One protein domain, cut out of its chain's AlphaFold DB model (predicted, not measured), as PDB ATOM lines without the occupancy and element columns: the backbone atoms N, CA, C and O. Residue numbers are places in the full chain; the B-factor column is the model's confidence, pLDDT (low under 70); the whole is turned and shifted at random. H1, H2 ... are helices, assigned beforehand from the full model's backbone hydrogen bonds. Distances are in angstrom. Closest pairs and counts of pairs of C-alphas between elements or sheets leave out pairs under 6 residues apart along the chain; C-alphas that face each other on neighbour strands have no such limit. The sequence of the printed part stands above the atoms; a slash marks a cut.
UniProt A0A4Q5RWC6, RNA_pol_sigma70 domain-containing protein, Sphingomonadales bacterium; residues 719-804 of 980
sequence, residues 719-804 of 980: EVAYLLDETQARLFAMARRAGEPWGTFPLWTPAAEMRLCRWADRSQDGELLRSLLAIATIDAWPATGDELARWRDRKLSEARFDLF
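AT A GLANCE: This is residues 719 to 804 of the 980 residues of the protein "RNA_pol_sigma70 domain-containing protein" of Sphingomonadales bacterium (UniProt A0A4Q5RWC6). A helical hairpin, H2 and H3, makes the middle of this domain, with H1 packed on one side of it and H4 on the opposite side, crossing H3 steeply and meeting it with residues 795 to 798 alone. After H4, residues 799 to 804 fold back past H3 towards the side of H1. The printed part has 86 residues with four named helices, H1 to H4 in chain order, and no named strand; the class is all helix. It is compact, with a radius of gyration of the C-alphas of 11.7 A, and rounded, spanning 29 by 26 by 24 A.

IN THESE COORDINATES: Find C-alpha 750 at (303.545, 244.337, 115.644); from there H2, residues 750 to 763, runs 19.8 A. H3, residues 766 to 775, follows over 14.5 A. Look back to C-alpha 726 at (306.358, 233.843, 129.592), where H1, residues 726 to 738, begins its 18.1 A. H4, residues 785 to 798, runs 19.9 A and ends at C-alpha 798, (317.528, 249.529, 128.105).

HOW THE PARTS SIT: H3 is the hub, touching the three other helices. In the hairpin, H2 and H3 run opposite ways at a shallow tilt of 18 degrees; their closest C-alphas, of Ala 760 and Leu 769, are 5.3 A apart. H1 touches H3 at Ala 733 and Leu 772, closest C-alphas 5.5 A apart, the same way at a shallow tilt of 34 degrees, only just short of steep. H1 and H2 are close but not clearly touching. H4 touches H3 at Leu 773 and Lys 795, closest C-alphas 5.5 A apart, at a steep tilt of 69 degrees, only just short of perpendicular. H4 is apart from H1 and H2. In H1, H2, H3 and H4 every O i to N i+4 pair is within hydrogen-bond range.

THE WHOLE: The farthest C-alphas, of Gly 785 and Phe 804, are 32.0 A apart. The printed part has no cut; the link from H1 to H2 is long. The model's mean pLDDT over the printed part is 92.3, and residue 719 alone is under 70.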
ATOM      1  N   GLU A 719     293.025 241.941 126.226       69.50
ATOM      2  CA  GLU A 719     293.995 241.025 126.843       69.50
ATOM      3  C   GLU A 719     293.805 239.624 126.249       69.50
ATOM      4  O   GLU A 719     292.983 238.833 126.703       69.50
ATOM      5  N   VAL A 720     294.563 239.331 125.191       85.38
ATOM      6  CA  VAL A 720     294.612 238.007 124.563       85.38
ATOM      7  C   VAL A 720     295.360 237.052 125.503       85.38
ATOM      8  O   VAL A 720     296.574 236.915 125.418       85.38
ATOM      9  N   ALA A 721     294.658 236.439 126.460       83.44
ATOM     10  CA  ALA A 721     295.281 235.753 127.602       83.44
ATOM     11  C   ALA A 721     296.303 234.663 127.217       83.44
ATOM     12  O   ALA A 721     297.346 234.561 127.850       83.44
ATOM     13  N   TYR A 722     296.048 233.901 126.151       86.31
ATOM     14  CA  TYR A 722     296.939 232.843 125.647       86.31
ATOM     15  C   TYR A 722     298.149 233.359 124.838       86.31
ATOM     16  O   TYR A 722     298.959 232.559 124.383       86.31
ATOM     17  N   LEU A 723     298.243 234.671 124.598       87.25
ATOM     18  CA  LEU A 723     299.445 235.338 124.079       87.25
ATOM     19  C   LEU A 723     300.338 235.829 125.228       87.25
ATOM     20  O   LEU A 723     301.547 235.945 125.063       87.25
ATOM     21  N   LEU A 724     299.735 236.181 126.368       89.06
ATOM     22  CA  LEU A 724     300.369 236.926 127.454       89.06
ATOM     23  C   LEU A 724     300.921 235.996 128.541       89.06
ATOM     24  O   LEU A 724     300.543 236.094 129.709       89.06
ATOM     25  N   ASP A 725     301.830 235.112 128.145       88.06
ATOM     26  CA  ASP A 725     302.589 234.254 129.052       88.06
ATOM     27  C   ASP A 725     304.089 234.257 128.726       88.06
ATOM     28  O   ASP A 725     304.520 234.645 127.636       88.06
ATOM     29  N   GLU A 726     304.897 233.823 129.696       90.25
ATOM     30  CA  GLU A 726     306.358 233.843 129.592       90.25
ATOM     31  C   GLU A 726     306.873 232.971 128.438       90.25
ATOM     32  O   GLU A 726     307.819 233.355 127.748       90.25
ATOM     33  N   THR A 727     306.234 231.825 128.184       89.75
ATOM     34  CA  THR A 727     306.653 230.906 127.119       89.75
ATOM     35  C   THR A 727     306.456 231.570 125.764       89.75
ATOM     36  O   THR A 727     307.398 231.645 124.975       89.75
ATOM     37  N   GLN A 728     305.270 232.120 125.503       91.81
ATOM     38  CA  GLN A 728     304.985 232.809 124.242       91.81
ATOM     39  C   GLN A 728     305.859 234.049 124.056       91.81
ATOM     40  O   GLN A 728     306.370 234.274 122.958       91.81
ATOM     41  N   ALA A 729     306.108 234.812 125.122       93.06
ATOM     42  CA  ALA A 729     306.971 235.985 125.073       93.06
ATOM     43  C   ALA A 729     308.430 235.628 124.731       93.06
ATOM     44  O   ALA A 729     309.029 236.264 123.858       93.06
ATOM     45  N   ARG A 730     308.995 234.587 125.364       94.00
ATOM     46  CA  ARG A 730     310.355 234.099 125.072       94.00
ATOM     47  C   ARG A 730     310.460 233.546 123.652       94.00
ATOM     48  O   ARG A 730     311.385 233.918 122.931       94.00
ATOM     49  N   LEU A 731     309.495 232.727 123.219       93.19
ATOM     50  CA  LEU A 731     309.448 232.190 121.853       93.19
ATOM     51  C   LEU A 731     309.369 233.304 120.812       93.19
ATOM     52  O   LEU A 731     310.092 233.264 119.819       93.19
ATOM     53  N   PHE A 732     308.531 234.310 121.053       94.75
ATOM     54  CA  PHE A 732     308.408 235.469 120.181       94.75
ATOM     55  C   PHE A 732     309.724 236.260 120.107       94.75
ATOM     56  O   PHE A 732     310.194 236.565 119.011       94.75
ATOM     57  N   ALA A 733     310.360 236.546 121.248       95.19
ATOM     58  CA  ALA A 733     311.639 237.254 121.287       95.19
ATOM     59  C   ALA A 733     312.744 236.491 120.531       95.19
ATOM     60  O   ALA A 733     313.469 237.084 119.728       95.19
ATOM     61  N   MET A 734     312.841 235.173 120.742       94.50
ATOM     62  CA  MET A 734     313.787 234.297 120.041       94.50
ATOM     63  C   MET A 734     313.507 234.246 118.535       94.50
ATOM     64  O   MET A 734     314.437 234.393 117.746       94.50
ATOM     65  N   ALA A 735     312.242 234.123 118.128       93.94
ATOM     66  CA  ALA A 735     311.835 234.110 116.725       93.94
ATOM     67  C   ALA A 735     312.168 235.421 116.011       93.94
ATOM     68  O   ALA A 735     312.753 235.420 114.925       93.94
ATOM     69  N   ARG A 736     311.863 236.561 116.637       94.69
ATOM     70  CA  ARG A 736     312.191 237.879 116.085       94.69
ATOM     71  C   ARG A 736     313.697 238.104 115.998       94.69
ATOM     72  O   ARG A 736     314.150 238.651 114.994       94.69
ATOM     73  N   ARG A 737     314.476 237.628 116.978       94.31
ATOM     74  CA  ARG A 737     315.948 237.640 116.912       94.31
ATOM     75  C   ARG A 737     316.485 236.765 115.778       94.31
ATOM     76  O   ARG A 737     317.386 237.199 115.066       94.31
ATOM     77  N   ALA A 738     315.907 235.582 115.585       93.81
ATOM     78  CA  ALA A 738     316.241 234.663 114.500       93.81
ATOM     79  C   ALA A 738     315.836 235.193 113.112       93.81
ATOM     80  O   ALA A 738     316.249 234.644 112.094       93.81
ATOM     81  N   GLY A 739     315.062 236.281 113.055       93.06
ATOM     82  CA  GLY A 739     314.614 236.894 111.808       93.06
ATOM     83  C   GLY A 739     313.376 236.230 111.208       93.06
ATOM     84  O   GLY A 739     313.159 236.348 110.005       93.06
ATOM     85  N   GLU A 740     312.560 235.548 112.016       91.56
ATOM     86  CA  GLU A 740     311.284 234.990 111.561       91.56
ATOM     87  C   GLU A 740     310.363 236.084 110.993       91.56
ATOM     88  O   GLU A 740     310.224 237.155 111.613       91.56
ATOM     89  N   PRO A 741     309.734 235.845 109.825       90.00
ATOM     90  CA  PRO A 741     308.831 236.808 109.222       90.00
ATOM     91  C   PRO A 741     307.564 237.000 110.063       90.00
ATOM     92  O   PRO A 741     307.134 236.141 110.834       90.00
ATOM     93  N   TRP A 742     306.937 238.163 109.897       91.38
ATOM     94  CA  TRP A 742     305.614 238.412 110.461       91.38
ATOM     95  C   TRP A 742     304.593 237.438 109.878       91.38
ATOM     96  O   TRP A 742     304.650 237.107 108.694       91.38
ATOM     97  N   GLY A 743     303.648 236.995 110.701       88.81
ATOM     98  CA  GLY A 743     302.620 236.056 110.266       88.81
ATOM     99  C   GLY A 743     303.070 234.596 110.151       88.81
ATOM    100  O   GLY A 743     302.221 233.781 109.800       88.81
ATOM    101  N   THR A 744     304.322 234.226 110.499       88.19
ATOM    102  CA  THR A 744     304.711 232.800 110.661       88.19
ATOM    103  C   THR A 744     303.698 232.068 111.545       88.19
ATOM    104  O   THR A 744     303.294 230.951 111.242       88.19
ATOM    105  N   PHE A 745     303.237 232.742 112.600       89.88
ATOM    106  CA  PHE A 745     301.973 232.438 113.261       89.88
ATOM    107  C   PHE A 745     301.048 233.652 113.135       89.88
ATOM    108  O   PHE A 745     301.550 234.779 113.188       89.88
ATOM    109  N   PRO A 746     299.717 233.477 113.019       91.81
ATOM    110  CA  PRO A 746     298.806 234.594 112.769       91.81
ATOM    111  C   PRO A 746     298.888 235.715 113.815       91.81
ATOM    112  O   PRO A 746     298.686 236.878 113.476       91.81
ATOM    113  N   LEU A 747     299.222 235.392 115.072       92.88
ATOM    114  CA  LEU A 747     299.404 236.397 116.122       92.88
ATOM    115  C   LEU A 747     300.801 237.001 116.209       92.88
ATOM    116  O   LEU A 747     300.980 237.970 116.940       92.88
ATOM    117  N   TRP A 748     301.793 236.508 115.473       93.31
ATOM    118  CA  TRP A 748     303.092 237.170 115.412       93.31
ATOM    119  C   TRP A 748     302.985 238.409 114.532       93.31
ATOM    120  O   TRP A 748     303.185 238.360 113.319       93.31
ATOM    121  N   THR A 749     302.631 239.523 115.171       94.12
ATOM    122  CA  THR A 749     302.357 240.825 114.558       94.12
ATOM    123  C   THR A 749     302.943 241.956 115.412       94.12
ATOM    124  O   THR A 749     303.158 241.758 116.613       94.12
ATOM    125  N   PRO A 750     303.135 243.168 114.857       94.94
ATOM    126  CA  PRO A 750     303.545 244.337 115.644       94.94
ATOM    127  C   PRO A 750     302.581 244.680 116.791       94.94
ATOM    128  O   PRO A 750     303.001 245.149 117.847       94.94
ATOM    129  N   ALA A 751     301.282 244.404 116.622       93.62
ATOM    130  CA  ALA A 751     300.294 244.578 117.685       93.62
ATOM    131  C   ALA A 751     300.567 243.629 118.863       93.62
ATOM    132  O   ALA A 751     300.591 244.066 120.012       93.62
ATOM    133  N   ALA A 752     300.833 242.350 118.591       93.00
ATOM    134  CA  ALA A 752     301.192 241.385 119.625       93.00
ATOM    135  C   ALA A 752     302.537 241.709 120.290       93.00
ATOM    136  O   ALA A 752     302.638 241.615 121.509       93.00
ATOM    137  N   GLU A 753     303.535 242.160 119.522       95.00
ATOM    138  CA  GLU A 753     304.828 242.626 120.045       95.00
ATOM    139  C   GLU A 753     304.647 243.725 121.100       95.00
ATOM    140  O   GLU A 753     305.136 243.599 122.222       95.00
ATOM    141  N   MET A 754     303.860 244.760 120.782       93.62
ATOM    142  CA  MET A 754     303.501 245.820 121.726       93.62
ATOM    143  C   MET A 754     302.846 245.255 122.996       93.62
ATOM    144  O   MET A 754     303.163 245.678 124.112       93.62
ATOM    145  N   ARG A 755     301.912 244.303 122.853       93.12
ATOM    146  CA  ARG A 755     301.218 243.694 123.999       93.12
ATOM    147  C   ARG A 755     302.171 242.878 124.873       93.12
ATOM    148  O   ARG A 755     302.087 243.005 126.094       93.12
ATOM    149  N   LEU A 756     303.090 242.124 124.273       93.75
ATOM    150  CA  LEU A 756     304.129 241.371 124.976       93.75
ATOM    151  C   LEU A 756     305.089 242.302 125.727       93.75
ATOM    152  O   LEU A 756     305.364 242.052 126.897       93.75
ATOM    153  N   CYS A 757     305.522 243.415 125.124       93.38
ATOM    154  CA  CYS A 757     306.347 244.418 125.809       93.38
ATOM    155  C   CYS A 757     305.627 245.036 127.014       93.38
ATOM    156  O   CYS A 757     306.188 245.094 128.106       93.38
ATOM    157  N   ARG A 758     304.360 245.450 126.851       92.06
ATOM    158  CA  ARG A 758     303.537 245.970 127.961       92.06
ATOM    159  C   ARG A 758     303.335 244.932 129.065       92.06
ATOM    160  O   ARG A 758     303.248 245.287 130.237       92.06
ATOM    161  N   TRP A 759     303.191 243.660 128.702       92.88
ATOM    162  CA  TRP A 759     303.039 242.580 129.669       92.88
ATOM    163  C   TRP A 759     304.342 242.319 130.426       92.88
ATOM    164  O   TRP A 759     304.319 242.353 131.652       92.88
ATOM    165  N   ALA A 760     305.472 242.178 129.728       92.56
ATOM    166  CA  ALA A 760     306.785 241.962 130.340       92.56
ATOM    167  C   ALA A 760     307.178 243.099 131.301       92.56
ATOM    168  O   ALA A 760     307.728 242.840 132.369       92.56
ATOM    169  N   ASP A 761     306.810 244.341 130.971       91.19
ATOM    170  CA  ASP A 761     306.998 245.502 131.848       91.19
ATOM    171  C   ASP A 761     306.215 245.389 133.167       91.19
ATOM    172  O   ASP A 761     306.733 245.699 134.239       91.19
ATOM    173  N   ARG A 762     304.979 244.872 133.115       90.31
ATOM    174  CA  ARG A 762     304.159 244.619 134.314       90.31
ATOM    175  C   ARG A 762     304.646 243.410 135.112       90.31
ATOM    176  O   ARG A 762     304.556 243.429 136.336       90.31
ATOM    177  N   SER A 763     305.158 242.383 134.434       84.31
ATOM    178  CA  SER A 763     305.631 241.135 135.046       84.31
ATOM    179  C   SER A 763     306.963 241.276 135.799       84.31
ATOM    180  O   SER A 763     307.370 240.333 136.467       84.31
ATOM    181  N   GLN A 764     307.637 242.433 135.711       77.75
ATOM    182  CA  GLN A 764     308.950 242.710 136.321       77.75
ATOM    183  C   GLN A 764     310.081 241.756 135.886       77.75
ATOM    184  O   GLN A 764     311.134 241.707 136.524       77.75
ATOM    185  N   ASP A 765     309.913 241.049 134.764       85.00
ATOM    186  CA  ASP A 765     310.985 240.277 134.138       85.00
ATOM    187  C   ASP A 765     311.840 241.209 133.268       85.00
ATOM    188  O   ASP A 765     311.565 241.463 132.090       85.00
ATOM    189  N   GLY A 766     312.883 241.764 133.887       87.88
ATOM    190  CA  GLY A 766     313.790 242.686 133.215       87.88
ATOM    191  C   GLY A 766     314.575 242.040 132.069       87.88
ATOM    192  O   GLY A 766     314.907 242.735 131.115       87.88
ATOM    193  N   GLU A 767     314.877 240.742 132.135       92.56
ATOM    194  CA  GLU A 767     315.618 240.035 131.078       92.56
ATOM    195  C   GLU A 767     314.765 239.896 129.814       92.56
ATOM    196  O   GLU A 767     315.196 240.237 128.703       92.56
ATOM    197  N   LEU A 768     313.519 239.465 130.001       94.44
ATOM    198  CA  LEU A 768     312.543 239.339 128.933       94.44
ATOM    199  C   LEU A 768     312.211 240.699 128.315       94.44
ATOM    200  O   LEU A 768     312.218 240.828 127.089       94.44
ATOM    201  N   LEU A 769     311.968 241.724 129.137       95.19
ATOM    202  CA  LEU A 769     311.653 243.063 128.642       95.19
ATOM    203  C   LEU A 769     312.801 243.650 127.815       95.19
ATOM    204  O   LEU A 769     312.559 244.119 126.703       95.19
ATOM    205  N   ARG A 770     314.048 243.599 128.309       96.06
ATOM    206  CA  ARG A 770     315.215 244.109 127.565       96.06
ATOM    207  C   ARG A 770     315.403 243.380 126.237       96.06
ATOM    208  O   ARG A 770     315.679 244.022 125.220       96.06
ATOM    209  N   SER A 771     315.164 242.069 126.222       96.69
ATOM    210  CA  SER A 771     315.255 241.249 125.012       96.69
ATOM    211  C   SER A 771     314.156 241.555 124.000       96.69
ATOM    212  O   SER A 771     314.447 241.678 122.811       96.69
ATOM    213  N   LEU A 772     312.917 241.751 124.456       96.38
ATOM    214  CA  LEU A 772     311.816 242.211 123.607       96.38
ATOM    215  C   LEU A 772     312.094 243.614 123.053       96.38
ATOM    216  O   LEU A 772     311.929 243.839 121.858       96.38
ATOM    217  N   LEU A 773     312.593 244.544 123.874       96.44
ATOM    218  CA  LEU A 773     312.979 245.887 123.424       96.44
ATOM    219  C   LEU A 773     314.078 245.847 122.357       96.44
ATOM    220  O   LEU A 773     314.010 246.606 121.388       96.44
ATOM    221  N   ALA A 774     315.057 244.948 122.490       95.38
ATOM    222  CA  ALA A 774     316.129 244.780 121.510       95.38
ATOM    223  C   ALA A 774     315.602 244.432 120.110       95.38
ATOM    224  O   ALA A 774     316.095 244.981 119.122       95.38
ATOM    225  N   ILE A 775     314.561 243.601 120.020       95.12
ATOM    226  CA  ILE A 775     313.968 243.175 118.741       95.12
ATOM    227  C   ILE A 775     312.770 244.025 118.289       95.12
ATOM    228  O   ILE A 775     312.359 243.922 117.132       95.12
ATOM    229  N   ALA A 776     312.245 244.888 119.165       95.50
ATOM    230  CA  ALA A 776     310.973 245.574 118.964       95.50
ATOM    231  C   ALA A 776     310.957 246.512 117.748       95.50
ATOM    232  O   ALA A 776     311.798 247.406 117.618       95.50
ATOM    233  N   THR A 777     309.933 246.392 116.912       95.50
ATOM    234  CA  THR A 777     309.623 247.292 115.792       95.50
ATOM    235  C   THR A 777     308.628 248.376 116.202       95.50
ATOM    236  O   THR A 777     307.525 248.466 115.673       95.50
ATOM    237  N   ILE A 778     309.034 249.223 117.153       95.38
ATOM    238  CA  ILE A 778     308.160 250.210 117.816       95.38
ATOM    239  C   ILE A 778     307.398 251.091 116.817       95.38
ATOM    240  O   ILE A 778     306.225 251.370 117.020       95.38
ATOM    241  N   ASP A 779     308.018 251.484 115.704       93.50
ATOM    242  CA  ASP A 779     307.372 252.341 114.700       93.50
ATOM    243  C   ASP A 779     306.174 251.687 113.992       93.50
ATOM    244  O   ASP A 779     305.331 252.389 113.444       93.50
ATOM    245  N   ALA A 780     306.086 250.356 114.014       94.12
ATOM    246  CA  ALA A 780     304.969 249.599 113.463       94.12
ATOM    247  C   ALA A 780     303.854 249.341 114.494       94.12
ATOM    248  O   ALA A 780     302.863 248.682 114.171       94.12
ATOM    249  N   TRP A 781     304.007 249.805 115.740       95.06
ATOM    250  CA  TRP A 781     303.036 249.540 116.796       95.06
ATOM    251  C   TRP A 781     301.775 250.399 116.634       95.06
ATOM    252  O   TRP A 781     301.874 251.610 116.419       95.06
ATOM    253  N   PRO A 782     300.579 249.814 116.821       93.44
ATOM    254  CA  PRO A 782     299.315 250.546 116.826       93.44
ATOM    255  C   PRO A 782     299.118 251.282 118.166       93.44
ATOM    256  O   PRO A 782     298.254 250.933 118.971       93.44
ATOM    257  N   ALA A 783     299.957 252.285 118.431       91.19
ATOM    258  CA  ALA A 783     299.959 253.082 119.658       91.19
ATOM    259  C   ALA A 783     299.938 254.593 119.371       91.19
ATOM    260  O   ALA A 783     300.219 255.052 118.264       91.19
ATOM    261  N   THR A 784     299.601 255.383 120.393       92.50
ATOM    262  CA  THR A 784     299.609 256.854 120.299       92.50
ATOM    263  C   THR A 784     301.033 257.402 120.169       92.50
ATOM    264  O   THR A 784     301.982 256.790 120.656       92.50
ATOM    265  N   GLY A 785     301.194 258.584 119.557       91.81
ATOM    266  CA  GLY A 785     302.511 259.205 119.356       91.81
ATOM    267  C   GLY A 785     303.324 259.374 120.647       91.81
ATOM    268  O   GLY A 785     304.515 259.070 120.661       91.81
ATOM    269  N   ASP A 786     302.664 259.760 121.741       94.06
ATOM    270  CA  ASP A 786     303.293 259.913 123.059       94.06
ATOM    271  C   ASP A 786     303.777 258.572 123.623       94.06
ATOM    272  O   ASP A 786     304.849 258.474 124.220       94.06
ATOM    273  N   GLU A 787     302.999 257.507 123.430       93.88
ATOM    274  CA  GLU A 787     303.403 256.173 123.856       93.88
ATOM    275  C   GLU A 787     304.582 255.651 123.035       93.88
ATOM    276  O   GLU A 787     305.540 255.146 123.621       93.88
ATOM    277  N   LEU A 788     304.547 255.822 121.712       95.81
ATOM    278  CA  LEU A 788     305.660 255.459 120.836       95.81
ATOM    279  C   LEU A 788     306.945 256.186 121.244       95.81
ATOM    280  O   LEU A 788     307.998 255.558 121.310       95.81
ATOM    281  N   ALA A 789     306.869 257.483 121.565       95.19
ATOM    282  CA  ALA A 789     308.016 258.253 122.046       95.19
ATOM    283  C   ALA A 789     308.611 257.653 123.331       95.19
ATOM    284  O   ALA A 789     309.805 257.365 123.369       95.19
ATOM    285  N   ARG A 790     307.775 257.353 124.337       95.44
ATOM    286  CA  ARG A 790     308.232 256.724 125.592       95.44
ATOM    287  C   ARG A 790     308.925 255.383 125.362       95.44
ATOM    288  O   ARG A 790     309.964 255.119 125.961       95.44
ATOM    289  N   TRP A 791     308.365 254.530 124.507       96.06
ATOM    290  CA  TRP A 791     308.968 253.229 124.215       96.06
ATOM    291  C   TRP A 791     310.259 253.348 123.403       96.06
ATOM    292  O   TRP A 791     311.177 252.563 123.637       96.06
ATOM    293  N   ARG A 792     310.376 254.329 122.496       96.19
ATOM    294  CA  ARG A 792     311.632 254.609 121.778       96.19
ATOM    295  C   ARG A 792     312.737 255.036 122.738       96.19
ATOM    296  O   ARG A 792     313.822 254.464 122.676       96.19
ATOM    297  N   ASP A 793     312.448 255.966 123.644       95.62
ATOM    298  CA  ASP A 793     313.413 256.415 124.657       95.62
ATOM    299  C   ASP A 793     313.876 255.242 125.522       95.62
ATOM    300  O   ASP A 793     315.070 255.046 125.745       95.62
ATOM    301  N   ARG A 794     312.931 254.391 125.928       94.62
ATOM    302  CA  ARG A 794     313.229 253.207 126.729       94.62
ATOM    303  C   ARG A 794     314.035 252.154 125.971       94.62
ATOM    304  O   ARG A 794     314.955 251.562 126.530       94.62
ATOM    305  N   LYS A 795     313.741 251.943 124.685       95.88
ATOM    306  CA  LYS A 795     314.552 251.091 123.807       95.88
ATOM    307  C   LYS A 795     315.980 251.630 123.710       95.88
ATOM    308  O   LYS A 795     316.916 250.850 123.806       95.88
ATOM    309  N   LEU A 796     316.169 252.942 123.579       95.00
ATOM    310  CA  LEU A 796     317.507 253.538 123.528       95.00
ATOM    311  C   LEU A 796     318.304 253.333 124.827       95.00
ATOM    312  O   LEU A 796     319.518 253.163 124.757       95.00
ATOM    313  N   SER A 797     317.649 253.338 125.993       93.81
ATOM    314  CA  SER A 797     318.331 253.202 127.287       93.81
ATOM    315  C   SER A 797     318.532 251.760 127.757       93.81
ATOM    316  O   SER A 797     319.534 251.471 128.408       93.81
ATOM    317  N   GLU A 798     317.581 250.862 127.487       94.44
ATOM    318  CA  GLU A 798     317.528 249.529 128.105       94.44
ATOM    319  C   GLU A 798     317.714 248.367 127.117       94.44
ATOM    320  O   GLU A 798     317.945 247.241 127.559       94.44
ATOM    321  N   ALA A 799     317.599 248.587 125.800       94.31
ATOM    322  CA  ALA A 799     317.585 247.486 124.840       94.31
ATOM    323  C   ALA A 799     318.916 246.732 124.794       94.31
ATOM    324  O   ALA A 799     319.919 247.196 124.251       94.31
ATOM    325  N   ARG A 800     318.880 245.505 125.306       94.19
ATOM    326  CA  ARG A 800     319.943 244.518 125.190       94.19
ATOM    327  C   ARG A 800     319.296 243.149 125.167       94.19
ATOM    328  O   ARG A 800     318.431 242.858 125.987       94.19
ATOM    329  N   PHE A 801     319.689 242.316 124.217       94.44
ATOM    330  CA  PHE A 801     319.172 240.961 124.182       94.44
ATOM    331  C   PHE A 801     319.930 240.097 125.182       94.44
ATOM    332  O   PHE A 801     321.149 240.021 125.090       94.44
ATOM    333  N   ASP A 802     319.201 239.467 126.098       92.62
ATOM    334  CA  ASP A 802     319.738 238.644 127.184       92.62
ATOM    335  C   ASP A 802     319.268 237.173 127.112       92.62
ATOM    336  O   ASP A 802     319.875 236.316 127.744       92.62
ATOM    337  N   LEU A 803     318.235 236.853 126.313       92.25
ATOM    338  CA  LEU A 803     317.652 235.503 126.165       92.25
ATOM    339  C   LEU A 803     318.526 234.534 125.334       92.25
ATOM    340  O   LEU A 803     318.069 233.908 124.367       92.25
ATOM    341  N   PHE A 804     319.809 234.438 125.663       90.25
ATOM    342  CA  PHE A 804     320.749 233.547 124.996       90.25
ATOM    343  C   PHE A 804     320.485 232.090 125.365       90.25
ATOM    344  O   PHE A 804     320.270 231.750 126.527       90.25
TER     345      PHE A 804